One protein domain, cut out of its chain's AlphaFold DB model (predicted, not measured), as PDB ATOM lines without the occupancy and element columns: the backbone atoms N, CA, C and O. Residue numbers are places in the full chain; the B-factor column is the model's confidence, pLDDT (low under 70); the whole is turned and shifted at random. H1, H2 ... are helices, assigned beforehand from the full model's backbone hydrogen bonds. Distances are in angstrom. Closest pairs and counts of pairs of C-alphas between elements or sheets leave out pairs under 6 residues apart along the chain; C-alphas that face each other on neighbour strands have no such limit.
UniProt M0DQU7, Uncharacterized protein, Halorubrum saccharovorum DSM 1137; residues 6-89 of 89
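This is residues 6 to 89 of the 89 residues of an uncharacterized protein of Halorubrum saccharovorum DSM 1137 (UniProt M0DQU7). Three long helices make a single loose row, with H1 in the middle, H2 packed closely on one side of it and H3 more widely spaced on the other. H1 and H2 form a helical hairpin, and a long link then passes the end of the row where H1 begins and leads to H3, which runs the same way as H1. The printed part has 84 residues, with three named helices in the order H1, H2, H3 and no named strand; its class is all helix. It is only just loose, close to compact, with a radius of gyration of the C-alphas of 14.7 A, and elongated, spanning 46 by 24 by 19 A.

H1, residues 6 to 24, touches H2, residues 32 to 54, with the C-alphas of Gly 15 and Gly 41 closest at 4.1 A. They form a hairpin, running opposite ways at a shallow tilt of 34.8 degrees, only just short of steep. H1 also touches H3, residues 66 to 88; their closest C-alphas, those of Ile 24 and Leu 86, are 6.5 A apart. These two run the same way at a shallow tilt of 22 degrees. H2 and H3 are apart. In H2 and H3 every O i to N i+4 pair is within hydrogen-bond range; in H1 it is 12 of 15.

H1 begins at C-alpha 6, (-30.237, 27.902, 61.316), and is 27.5 A long from first to last C-alpha. H2 measures 32.7 A and ends at C-alpha 54, (-18.374, 29.745, 63.986). H3 measures 33.4 A and ends at C-alpha 88, (-35.807, 13.130, 37.498).

The C-alphas farthest apart, of Gly 27 and Asp 62, are 45.8 A apart. The printed part has no cut. The link from H1 to H2 is short; that from H2 to H3 is long. Residues 62 to 67, of which 66 and 67 belong to H3, stand free. The mean pLDDT of the printed part is 80.3, and residues 23 to 29, 55 to 62 and 89 are under 70.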
ATOM      1  N   LEU A   6     -29.173  28.252  62.261       82.31
ATOM      2  CA  LEU A   6     -30.237  27.902  61.316       82.31
ATOM      3  C   LEU A   6     -30.110  28.668  59.991       82.31
ATOM      4  O   LEU A   6     -30.157  28.066  58.927       82.31
ATOM      5  N   VAL A   7     -29.892  29.983  60.047       83.00
ATOM      6  CA  VAL A   7     -29.725  30.814  58.843       83.00
ATOM      7  C   VAL A   7     -28.466  30.409  58.074       83.00
ATOM      8  O   VAL A   7     -28.488  30.344  56.847       83.00
ATOM      9  N   ALA A   8     -27.387  30.075  58.784       84.25
ATOM     10  CA  ALA A   8     -26.162  29.575  58.168       84.25
ATOM     11  C   ALA A   8     -26.383  28.234  57.442       84.25
ATOM     12  O   ALA A   8     -25.920  28.066  56.314       84.25
ATOM     13  N   ILE A   9     -27.157  27.319  58.041       85.81
ATOM     14  CA  ILE A   9     -27.583  26.069  57.395       85.81
ATOM     15  C   ILE A   9     -28.427  26.374  56.157       85.81
ATOM     16  O   ILE A   9     -28.164  25.819  55.096       85.81
ATOM     17  N   CYS A  10     -29.395  27.292  56.248       87.81
ATOM     18  CA  CYS A  10     -30.213  27.687  55.105       87.81
ATOM     19  C   CYS A  10     -29.358  28.189  53.931       87.81
ATOM     20  O   CYS A  10     -29.570  27.765  52.797       87.81
ATOM     21  N   PHE A  11     -28.369  29.049  54.188       87.62
ATOM     22  CA  PHE A  11     -27.462  29.541  53.147       87.62
ATOM     23  C   PHE A  11     -26.565  28.448  52.573       87.62
ATOM     24  O   PHE A  11     -26.385  28.405  51.356       87.62
ATOM     25  N   ALA A  12     -26.069  27.533  53.408       87.75
ATOM     26  CA  ALA A  12     -25.323  26.376  52.932       87.75
ATOM     27  C   ALA A  12     -26.184  25.508  51.999       87.75
ATOM     28  O   ALA A  12     -25.747  25.181  50.898       87.75
ATOM     29  N   THR A  13     -27.430  25.210  52.383       88.25
ATOM     30  CA  THR A  13     -28.377  24.431  51.570       88.25
ATOM     31  C   THR A  13     -28.647  25.095  50.221       88.25
ATOM     32  O   THR A  13     -28.527  24.446  49.186       88.25
ATOM     33  N   VAL A  14     -28.952  26.398  50.208       88.56
ATOM     34  CA  VAL A  14     -29.153  27.152  48.957       88.56
ATOM     35  C   VAL A  14     -27.895  27.117  48.092       88.56
ATOM     36  O   VAL A  14     -27.989  26.875  46.893       88.56
ATOM     37  N   GLY A  15     -26.720  27.315  48.695       87.81
ATOM     38  CA  GLY A  15     -25.439  27.256  47.999       87.81
ATOM     39  C   GLY A  15     -25.209  25.911  47.310       87.81
ATOM     40  O   GLY A  15     -24.926  25.884  46.116       87.81
ATOM     41  N   VAL A  16     -25.405  24.793  48.020       88.00
ATOM     42  CA  VAL A  16     -25.279  23.441  47.444       88.00
ATOM     43  C   VAL A  16     -26.245  23.243  46.276       88.00
ATOM     44  O   VAL A  16     -25.829  22.793  45.211       88.00
ATOM     45  N   LEU A  17     -27.518  23.604  46.445       86.25
ATOM     46  CA  LEU A  17     -28.542  23.404  45.417       86.25
ATOM     47  C   LEU A  17     -28.283  24.250  44.160       86.25
ATOM     48  O   LEU A  17     -28.446  23.758  43.044       86.25
ATOM     49  N   LEU A  18     -27.817  25.493  44.325       85.62
ATOM     50  CA  LEU A  18     -27.454  26.372  43.208       85.62
ATOM     51  C   LEU A  18     -26.230  25.886  42.424       85.62
ATOM     52  O   LEU A  18     -26.098  26.215  41.245       85.62
ATOM     53  N   LEU A  19     -25.330  25.136  43.059       85.12
ATOM     54  CA  LEU A  19     -24.216  24.489  42.367       85.12
ATOM     55  C   LEU A  19     -24.679  23.190  41.693       85.12
ATOM     56  O   LEU A  19     -24.343  22.947  40.537       85.12
ATOM     57  N   ALA A  20     -25.504  22.393  42.377       83.25
ATOM     58  CA  ALA A  20     -26.020  21.121  41.871       83.25
ATOM     59  C   ALA A  20     -26.883  21.289  40.610       83.25
ATOM     60  O   ALA A  20     -26.771  20.493  39.680       83.25
ATOM     61  N   GLN A  21     -27.685  22.356  40.527       78.50
ATOM     62  CA  GLN A  21     -28.532  22.625  39.357       78.50
ATOM     63  C   GLN A  21     -27.742  22.809  38.051       78.50
ATOM     64  O   GLN A  21     -28.305  22.635  36.976       78.50
ATOM     65  N   VAL A  22     -26.450  23.156  38.106       74.19
ATOM     66  CA  VAL A  22     -25.637  23.325  36.890       74.19
ATOM     67  C   VAL A  22     -25.361  21.989  36.204       74.19
ATOM     68  O   VAL A  22     -25.266  21.961  34.982       74.19
ATOM     69  N   GLY A  23     -25.324  20.884  36.953       66.38
ATOM     70  CA  GLY A  23     -25.168  19.539  36.391       66.38
ATOM     71  C   GLY A  23     -26.417  18.991  35.692       66.38
ATOM     72  O   GLY A  23     -26.313  18.009  34.975       66.38
ATOM     73  N   ILE A  24     -27.582  19.618  35.884       66.00
ATOM     74  CA  ILE A  24     -28.870  19.196  35.295       66.00
ATOM     75  C   ILE A  24     -29.071  19.786  33.897       66.00
ATOM     76  O   ILE A  24     -29.874  19.314  33.095       66.00
ATOM     77  N   VAL A  25     -28.394  20.895  33.617       63.78
ATOM     78  CA  VAL A  25     -28.649  21.694  32.427       63.78
ATOM     79  C   VAL A  25     -27.808  21.154  31.271       63.78
ATOM     80  O   VAL A  25     -26.890  21.809  30.782       63.78
ATOM     81  N   ASP A  26     -28.130  19.945  30.821       57.53
ATOM     82  CA  ASP A  26     -27.546  19.398  29.603       57.53
ATOM     83  C   ASP A  26     -28.004  20.231  28.396       57.53
ATOM     84  O   ASP A  26     -29.190  20.366  28.088       57.53
ATOM     85  N   GLY A  27     -27.038  20.852  27.716       59.81
ATOM     86  CA  GLY A  27     -27.249  21.510  26.429       59.81
ATOM     87  C   GLY A  27     -27.764  22.954  26.447       59.81
ATOM     88  O   GLY A  27     -27.924  23.515  25.360       59.81
ATOM     89  N   ARG A  28     -27.981  23.619  27.601       62.72
ATOM     90  CA  ARG A  28     -28.167  25.090  27.564       62.72
ATOM     91  C   ARG A  28     -26.821  25.808  27.540       62.72
ATOM     92  O   ARG A  28     -25.920  25.455  28.299       62.72
ATOM     93  N   PRO A  29     -26.698  26.881  26.746       64.69
ATOM     94  CA  PRO A  29     -25.530  27.741  26.811       64.69
ATOM     95  C   PRO A  29     -25.392  28.343  28.216       64.69
ATOM     96  O   PRO A  29     -26.360  28.861  28.779       64.69
ATOM     97  N   LEU A  30     -24.177  28.292  28.766       72.31
ATOM     98  CA  LEU A  30     -23.803  28.996  29.993       72.31
ATOM     99  C   LEU A  30     -24.036  30.497  29.795       72.31
ATOM    100  O   LEU A  30     -23.294  31.174  29.086       72.31
ATOM    101  N   THR A  31     -25.099  31.014  30.405       82.44
ATOM    102  CA  THR A  31     -25.417  32.442  30.347       82.44
ATOM    103  C   THR A  31     -24.636  33.207  31.414       82.44
ATOM    104  O   THR A  31     -24.246  32.645  32.441       82.44
ATOM    105  N   ALA A  32     -24.473  34.520  31.230       82.12
ATOM    106  CA  ALA A  32     -23.924  35.392  32.273       82.12
ATOM    107  C   ALA A  32     -24.719  35.288  33.594       82.12
ATOM    108  O   ALA A  32     -24.135  35.346  34.675       82.12
ATOM    109  N   GLY A  33     -26.037  35.060  33.513       82.62
ATOM    110  CA  GLY A  33     -26.890  34.817  34.679       82.62
ATOM    111  C   GLY A  33     -26.536  33.523  35.416       82.62
ATOM    112  O   GLY A  33     -26.443  33.528  36.640       82.62
ATOM    113  N   THR A  34     -26.256  32.440  34.687       81.56
ATOM    114  CA  THR A  34     -25.795  31.162  35.261       81.56
ATOM    115  C   THR A  34     -24.444  31.326  35.957       81.56
ATOM    116  O   THR A  34     -24.258  30.843  37.072       81.56
ATOM    117  N   GLY A  35     -23.517  32.071  35.342       83.94
ATOM    118  CA  GLY A  35     -22.226  32.394  35.954       83.94
ATOM    119  C   GLY A  35     -22.375  33.184  37.257       83.94
ATOM    120  O   GLY A  35     -21.751  32.848  38.262       83.94
ATOM    121  N   LEU A  36     -23.252  34.192  37.281       85.56
ATOM    122  CA  LEU A  36     -23.512  34.974  38.490       85.56
ATOM    123  C   LEU A  36     -24.175  34.134  39.595       85.56
ATOM    124  O   LEU A  36     -23.821  34.275  40.764       85.56
ATOM    125  N   GLN A  37     -25.091  33.231  39.233       84.25
ATOM    126  CA  GLN A  37     -25.704  32.288  40.174       84.25
ATOM    127  C   GLN A  37     -24.682  31.327  40.785       84.25
ATOM    128  O   GLN A  37     -24.752  31.070  41.983       84.25
ATOM    129  N   LEU A  38     -23.714  30.842  40.004       86.44
ATOM    130  CA  LEU A  38     -22.625  29.999  40.504       86.44
ATOM    131  C   LEU A  38     -21.749  30.737  41.516       86.44
ATOM    132  O   LEU A  38     -21.462  30.206  42.587       86.44
ATOM    133  N   ILE A  39     -21.361  31.976  41.202       89.44
ATOM    134  CA  ILE A  39     -20.571  32.814  42.112       89.44
ATOM    135  C   ILE A  39     -21.359  33.066  43.401       89.44
ATOM    136  O   ILE A  39     -20.835  32.864  44.495       89.44
ATOM    137  N   GLY A  40     -22.632  33.451  43.284       87.69
ATOM    138  CA  GLY A  40     -23.512  33.651  44.433       87.69
ATOM    139  C   GLY A  40     -23.685  32.381  45.271       87.69
ATOM    140  O   GLY A  40     -23.572  32.436  46.492       87.69
ATOM    141  N   GLY A  41     -23.889  31.230  44.626       88.75
ATOM    142  CA  GLY A  41     -24.005  29.924  45.276       88.75
ATOM    143  C   GLY A  41     -22.736  29.531  46.030       88.75
ATOM    144  O   GLY A  41     -22.818  29.117  47.185       88.75
ATOM    145  N   ALA A  42     -21.558  29.745  45.436       89.31
ATOM    146  CA  ALA A  42     -20.275  29.502  46.092       89.31
ATOM    147  C   ALA A  42     -20.066  30.418  47.311       89.31
ATOM    148  O   ALA A  42     -19.665  29.947  48.375       89.31
ATOM    149  N   VAL A  43     -20.386  31.711  47.190       91.31
ATOM    150  CA  VAL A  43     -20.301  32.666  48.307       91.31
ATOM    151  C   VAL A  43     -21.256  32.276  49.437       91.31
ATOM    152  O   VAL A  43     -20.842  32.258  50.595       91.31
ATOM    153  N   LEU A  44     -22.504  31.916  49.119       88.00
ATOM    154  CA  LEU A  44     -23.495  31.467  50.104       88.00
ATOM    155  C   LEU A  44     -23.074  30.170  50.795       88.00
ATOM    156  O   LEU A  44     -23.232  30.052  52.008       88.00
ATOM    157  N   LEU A  45     -22.497  29.226  50.048       89.62
ATOM    158  CA  LEU A  45     -21.991  27.977  50.601       89.62
ATOM    159  C   LEU A  45     -20.845  28.227  51.585       89.62
ATOM    160  O   LEU A  45     -20.894  27.747  52.713       89.62
ATOM    161  N   LEU A  46     -19.841  29.015  51.188       88.19
ATOM    162  CA  LEU A  46     -18.699  29.334  52.047       88.19
ATOM    163  C   LEU A  46     -19.127  30.128  53.287       88.19
ATOM    164  O   LEU A  46     -18.707  29.803  54.396       88.19
ATOM    165  N   ALA A  47     -19.993  31.129  53.119       85.62
ATOM    166  CA  ALA A  47     -20.529  31.912  54.229       85.62
ATOM    167  C   ALA A  47     -21.391  31.057  55.174       85.62
ATOM    168  O   ALA A  47     -21.294  31.201  56.392       85.62
ATOM    169  N   GLY A  48     -22.202  30.149  54.623       83.56
ATOM    170  CA  GLY A  48     -23.018  29.199  55.373       83.56
ATOM    171  C   GLY A  48     -22.163  28.226  56.181       83.56
ATOM    172  O   GLY A  48     -22.336  28.134  57.391       83.56
ATOM    173  N   LEU A  49     -21.182  27.567  55.556       85.75
ATOM    174  CA  LEU A  49     -20.247  26.662  56.236       85.75
ATOM    175  C   LEU A  49     -19.464  27.382  57.338       85.75
ATOM    176  O   LEU A  49     -19.383  26.891  58.463       85.75
ATOM    177  N   PHE A  50     -18.948  28.578  57.046       83.69
ATOM    178  CA  PHE A  50     -18.254  29.397  58.036       83.69
ATOM    179  C   PHE A  50     -19.171  29.789  59.201       83.69
ATOM    180  O   PHE A  50     -18.759  29.716  60.356       83.69
ATOM    181  N   GLY A  51     -20.425  30.154  58.923       79.50
ATOM    182  CA  GLY A  51     -21.428  30.423  59.950       79.50
ATOM    183  C   GLY A  51     -21.731  29.190  60.804       79.50
ATOM    184  O   GLY A  51     -21.711  29.273  62.026       79.50
ATOM    185  N   VAL A  52     -21.936  28.021  60.191       79.38
ATOM    186  CA  VAL A  52     -22.218  26.766  60.912       79.38
ATOM    187  C   VAL A  52     -21.090  26.401  61.880       79.38
ATOM    188  O   VAL A  52     -21.381  25.987  63.002       79.38
ATOM    189  N   VAL A  53     -19.834  26.578  61.460       79.69
ATOM    190  CA  VAL A  53     -18.643  26.298  62.279       79.69
ATOM    191  C   VAL A  53     -18.442  27.360  63.361       79.69
ATOM    192  O   VAL A  53     -18.101  27.031  64.487       79.69
ATOM    193  N   ARG A  54     -18.658  28.643  63.053       75.06
ATOM    194  CA  ARG A  54     -18.374  29.745  63.986       75.06
ATOM    195  C   ARG A  54     -19.482  29.973  65.019       75.06
ATOM    196  O   ARG A  54     -19.215  30.535  66.076       75.06
ATOM    197  N   TYR A  55     -20.716  29.552  64.743       68.19
ATOM    198  CA  TYR A  55     -21.840  29.643  65.682       68.19
ATOM    199  C   TYR A  55     -21.915  28.422  66.616       68.19
ATOM    200  O   TYR A  55     -22.983  27.843  66.809       68.19
ATOM    201  N   GLU A  56     -20.785  28.009  67.196       59.25
ATOM    202  CA  GLU A  56     -20.753  26.993  68.262       59.25
ATOM    203  C   GLU A  56     -21.378  27.505  69.570       59.25
ATOM    204  O   GLU A  56     -22.058  26.745  70.249       59.25
ATOM    205  N   GLU A  57     -21.237  28.800  69.873       54.28
ATOM    206  CA  GLU A  57     -21.740  29.419  71.114       54.28
ATOM    207  C   GLU A  57     -23.140  30.051  71.003       54.28
ATOM    208  O   GLU A  57     -23.711  30.443  72.017       54.28
ATOM    209  N   ASN A  58     -23.717  30.162  69.800       55.09
ATOM    210  CA  ASN A  58     -25.079  30.680  69.610       55.09
ATOM    211  C   ASN A  58     -26.003  29.540  69.161       55.09
ATOM    212  O   ASN A  58     -26.026  29.224  67.961       55.09
ATOM    213  N   PRO A  59     -26.738  28.903  70.096       57.34
ATOM    214  CA  PRO A  59     -27.627  27.800  69.775       57.34
ATOM    215  C   PRO A  59     -28.668  28.246  68.746       57.34
ATOM    216  O   PRO A  59     -28.958  29.435  68.582       57.34
ATOM    217  N   ILE A  60     -29.209  27.272  68.013       59.91
ATOM    218  CA  ILE A  60     -30.467  27.449  67.282       59.91
ATOM    219  C   ILE A  60     -31.402  28.182  68.244       59.91
ATOM    220  O   ILE A  60     -31.576  27.721  69.368       59.91
ATOM    221  N   VAL A  61     -31.874  29.368  67.855       65.50
ATOM    222  CA  VAL A  61     -32.639  30.217  68.773       65.50
ATOM    223  C   VAL A  61     -33.847  29.399  69.213       65.50
ATOM    224  O   VAL A  61     -34.558  28.880  68.353       65.50
ATOM    225  N   ASP A  62     -34.048  29.258  70.524       65.12
ATOM    226  CA  ASP A  62     -35.120  28.411  71.065       65.12
ATOM    227  C   ASP A  62     -36.500  28.851  70.550       65.12
ATOM    228  O   ASP A  62     -37.396  28.029  70.369       65.12
ATOM    229  N   GLU A  63     -36.645  30.142  70.233       70.94
ATOM    230  CA  GLU A  63     -37.870  30.715  69.694       70.94
ATOM    231  C   GLU A  63     -37.569  31.675  68.536       70.94
ATOM    232  O   GLU A  63     -36.957  32.735  68.692       70.94
ATOM    233  N   TYR A  64     -37.999  31.291  67.335       75.94
ATOM    234  CA  TYR A  64     -37.931  32.157  66.165       75.94
ATOM    235  C   TYR A  64     -39.240  32.931  65.989       75.94
ATOM    236  O   TYR A  64     -40.316  32.486  66.374       75.94
ATOM    237  N   GLY A  65     -39.174  34.096  65.341       82.00
ATOM    238  CA  GLY A  65     -40.392  34.789  64.930       82.00
ATOM    239  C   GLY A  65     -41.190  33.957  63.906       82.00
ATOM    240  O   GLY A  65     -40.587  33.228  63.110       82.00
ATOM    241  N   PRO A  66     -42.528  34.102  63.842       82.81
ATOM    242  CA  PRO A  66     -43.384  33.353  62.912       82.81
ATOM    243  C   PRO A  66     -42.949  33.491  61.444       82.81
ATOM    244  O   PRO A  66     -42.997  32.530  60.678       82.81
ATOM    245  N   THR A  67     -42.435  34.662  61.057       84.06
ATOM    246  CA  THR A  67     -41.876  34.907  59.721       84.06
ATOM    247  C   THR A  67     -40.685  34.000  59.410       84.06
ATOM    248  O   THR A  67     -40.563  33.510  58.292       84.06
ATOM    249  N   THR A  68     -39.807  33.742  60.380       82.62
ATOM    250  CA  THR A  68     -38.646  32.870  60.175       82.62
ATOM    251  C   THR A  68     -39.081  31.427  59.953       82.62
ATOM    252  O   THR A  68     -38.572  30.791  59.035       82.62
ATOM    253  N   TYR A  69     -40.066  30.929  60.707       82.75
ATOM    254  CA  TYR A  69     -40.619  29.594  60.467       82.75
ATOM    255  C   TYR A  69     -41.229  29.464  59.066       82.75
ATOM    256  O   TYR A  69     -40.962  28.484  58.373       82.75
ATOM    257  N   LEU A  70     -41.980  30.473  58.610       86.38
ATOM    258  CA  LEU A  70     -42.534  30.502  57.252       86.38
ATOM    259  C   LEU A  70     -41.443  30.486  56.171       86.38
ATOM    260  O   LEU A  70     -41.563  29.752  55.191       86.38
ATOM    261  N   LEU A  71     -40.366  31.255  56.352       85.25
ATOM    262  CA  LEU A  71     -39.239  31.284  55.416       85.25
ATOM    263  C   LEU A  71     -38.503  29.940  55.361       85.25
ATOM    264  O   LEU A  71     -38.168  29.471  54.276       85.25
ATOM    265  N   VAL A  72     -38.286  29.296  56.510       86.81
ATOM    266  CA  VAL A  72     -37.654  27.968  56.592       86.81
ATOM    267  C   VAL A  72     -38.534  26.908  55.937       86.81
ATOM    268  O   VAL A  72     -38.034  26.070  55.190       86.81
ATOM    269  N   PHE A  73     -39.846  26.963  56.163       86.94
ATOM    270  CA  PHE A  73     -40.797  26.062  55.523       86.94
ATOM    271  C   PHE A  73     -40.813  26.241  53.999       86.94
ATOM    272  O   PHE A  73     -40.708  25.263  53.259       86.94
ATOM    273  N   GLY A  74     -40.863  27.489  53.523       89.19
ATOM    274  CA  GLY A  74     -40.771  27.808  52.098       89.19
ATOM    275  C   GLY A  74     -39.459  27.327  51.473       89.19
ATOM    276  O   GLY A  74     -39.471  26.737  50.393       89.19
ATOM    277  N   LEU A  75     -38.336  27.491  52.181       89.12
ATOM    278  CA  LEU A  75     -37.045  26.941  51.769       89.12
ATOM    279  C   LEU A  75     -37.079  25.408  51.687       89.12
ATOM    280  O   LEU A  75     -36.511  24.840  50.756       89.12
ATOM    281  N   GLY A  76     -37.751  24.742  52.627       88.81
ATOM    282  CA  GLY A  76     -37.954  23.294  52.607       88.81
ATOM    283  C   GLY A  76     -38.701  22.835  51.353       88.81
ATOM    284  O   GLY A  76     -38.213  21.961  50.641       88.81
ATOM    285  N   ILE A  77     -39.831  23.475  51.028       90.94
ATOM    286  CA  ILE A  77     -40.599  23.184  49.803       90.94
ATOM    287  C   ILE A  77     -39.732  23.384  48.556       90.94
ATOM    288  O   ILE A  77     -39.688  22.517  47.684       90.94
ATOM    289  N   TRP A  78     -39.023  24.511  48.477       88.94
ATOM    290  CA  TRP A  78     -38.154  24.820  47.342       88.94
ATOM    291  C   TRP A  78     -37.024  23.795  47.183       88.94
ATOM    292  O   TRP A  78     -36.766  23.321  46.078       88.94
ATOM    293  N   THR A  79     -36.410  23.392  48.299       88.19
ATOM    294  CA  THR A  79     -35.365  22.361  48.337       88.19
ATOM    295  C   THR A  79     -35.885  21.032  47.803       88.19
ATOM    296  O   THR A  79     -35.260  20.445  46.928       88.19
ATOM    297  N   VAL A  80     -37.051  20.576  48.274       89.44
ATOM    298  CA  VAL A  80     -37.673  19.335  47.786       89.44
ATOM    299  C   VAL A  80     -37.974  19.423  46.290       89.44
ATOM    300  O   VAL A  80     -37.681  18.484  45.558       89.44
ATOM    301  N   GLY A  81     -38.499  20.557  45.815       87.38
ATOM    302  CA  GLY A  81     -38.755  20.781  44.392       87.38
ATOM    303  C   GLY A  81     -37.494  20.664  43.531       87.38
ATOM    304  O   GLY A  81     -37.525  20.006  42.492       87.38
ATOM    305  N   LEU A  82     -36.372  21.241  43.977       85.12
ATOM    306  CA  LEU A  82     -35.090  21.111  43.279       85.12
ATOM    307  C   LEU A  82     -34.508  19.700  43.356       85.12
ATOM    308  O   LEU A  82     -33.987  19.215  42.359       85.12
ATOM    309  N   LEU A  83     -34.613  19.025  44.500       86.06
ATOM    310  CA  LEU A  83     -34.165  17.637  44.633       86.06
ATOM    311  C   LEU A  83     -34.960  16.695  43.722       86.06
ATOM    312  O   LEU A  83     -34.379  15.796  43.126       86.06
ATOM    313  N   LEU A  84     -36.267  16.921  43.564       87.75
ATOM    314  CA  LEU A  84     -37.086  16.180  42.603       87.75
ATOM    315  C   LEU A  84     -36.649  16.450  41.161       87.75
ATOM    316  O   LEU A  84     -36.569  15.512  40.380       87.75
ATOM    317  N   GLN A  85     -36.328  17.700  40.808       82.19
ATOM    318  CA  GLN A  85     -35.764  18.004  39.488       82.19
ATOM    319  C   GLN A  85     -34.410  17.319  39.272       82.19
ATOM    320  O   GLN A  85     -34.200  16.754  38.210       82.19
ATOM    321  N   LEU A  86     -33.529  17.314  40.279       78.81
ATOM    322  CA  LEU A  86     -32.242  16.604  40.252       78.81
ATOM    323  C   LEU A  86     -32.401  15.091  40.081       78.81
ATOM    324  O   LEU A  86     -31.592  14.472  39.408       78.81
ATOM    325  N   ALA A  87     -33.407  14.493  40.718       81.12
ATOM    326  CA  ALA A  87     -33.625  13.049  40.687       81.12
ATOM    327  C   ALA A  87     -34.321  12.557  39.407       81.12
ATOM    328  O   ALA A  87     -34.272  11.363  39.117       81.12
ATOM    329  N   LEU A  88     -35.021  13.447  38.697       82.00
ATOM    330  CA  LEU A  88     -35.807  13.130  37.498       82.00
ATOM    331  C   LEU A  88     -35.165  13.621  36.193       82.00
ATOM    332  O   LEU A  88     -35.705  13.325  35.125       82.00
ATOM    333  N   ALA A  89     -34.086  14.398  36.281       68.12
ATOM    334  CA  ALA A  89     -33.249  14.786  35.151       68.12
ATOM    335  C   ALA A  89     -32.305  13.649  34.752       68.12
ATOM    336  O   ALA A  89     -32.122  13.469  33.529       68.12
TER     337      ALA A  89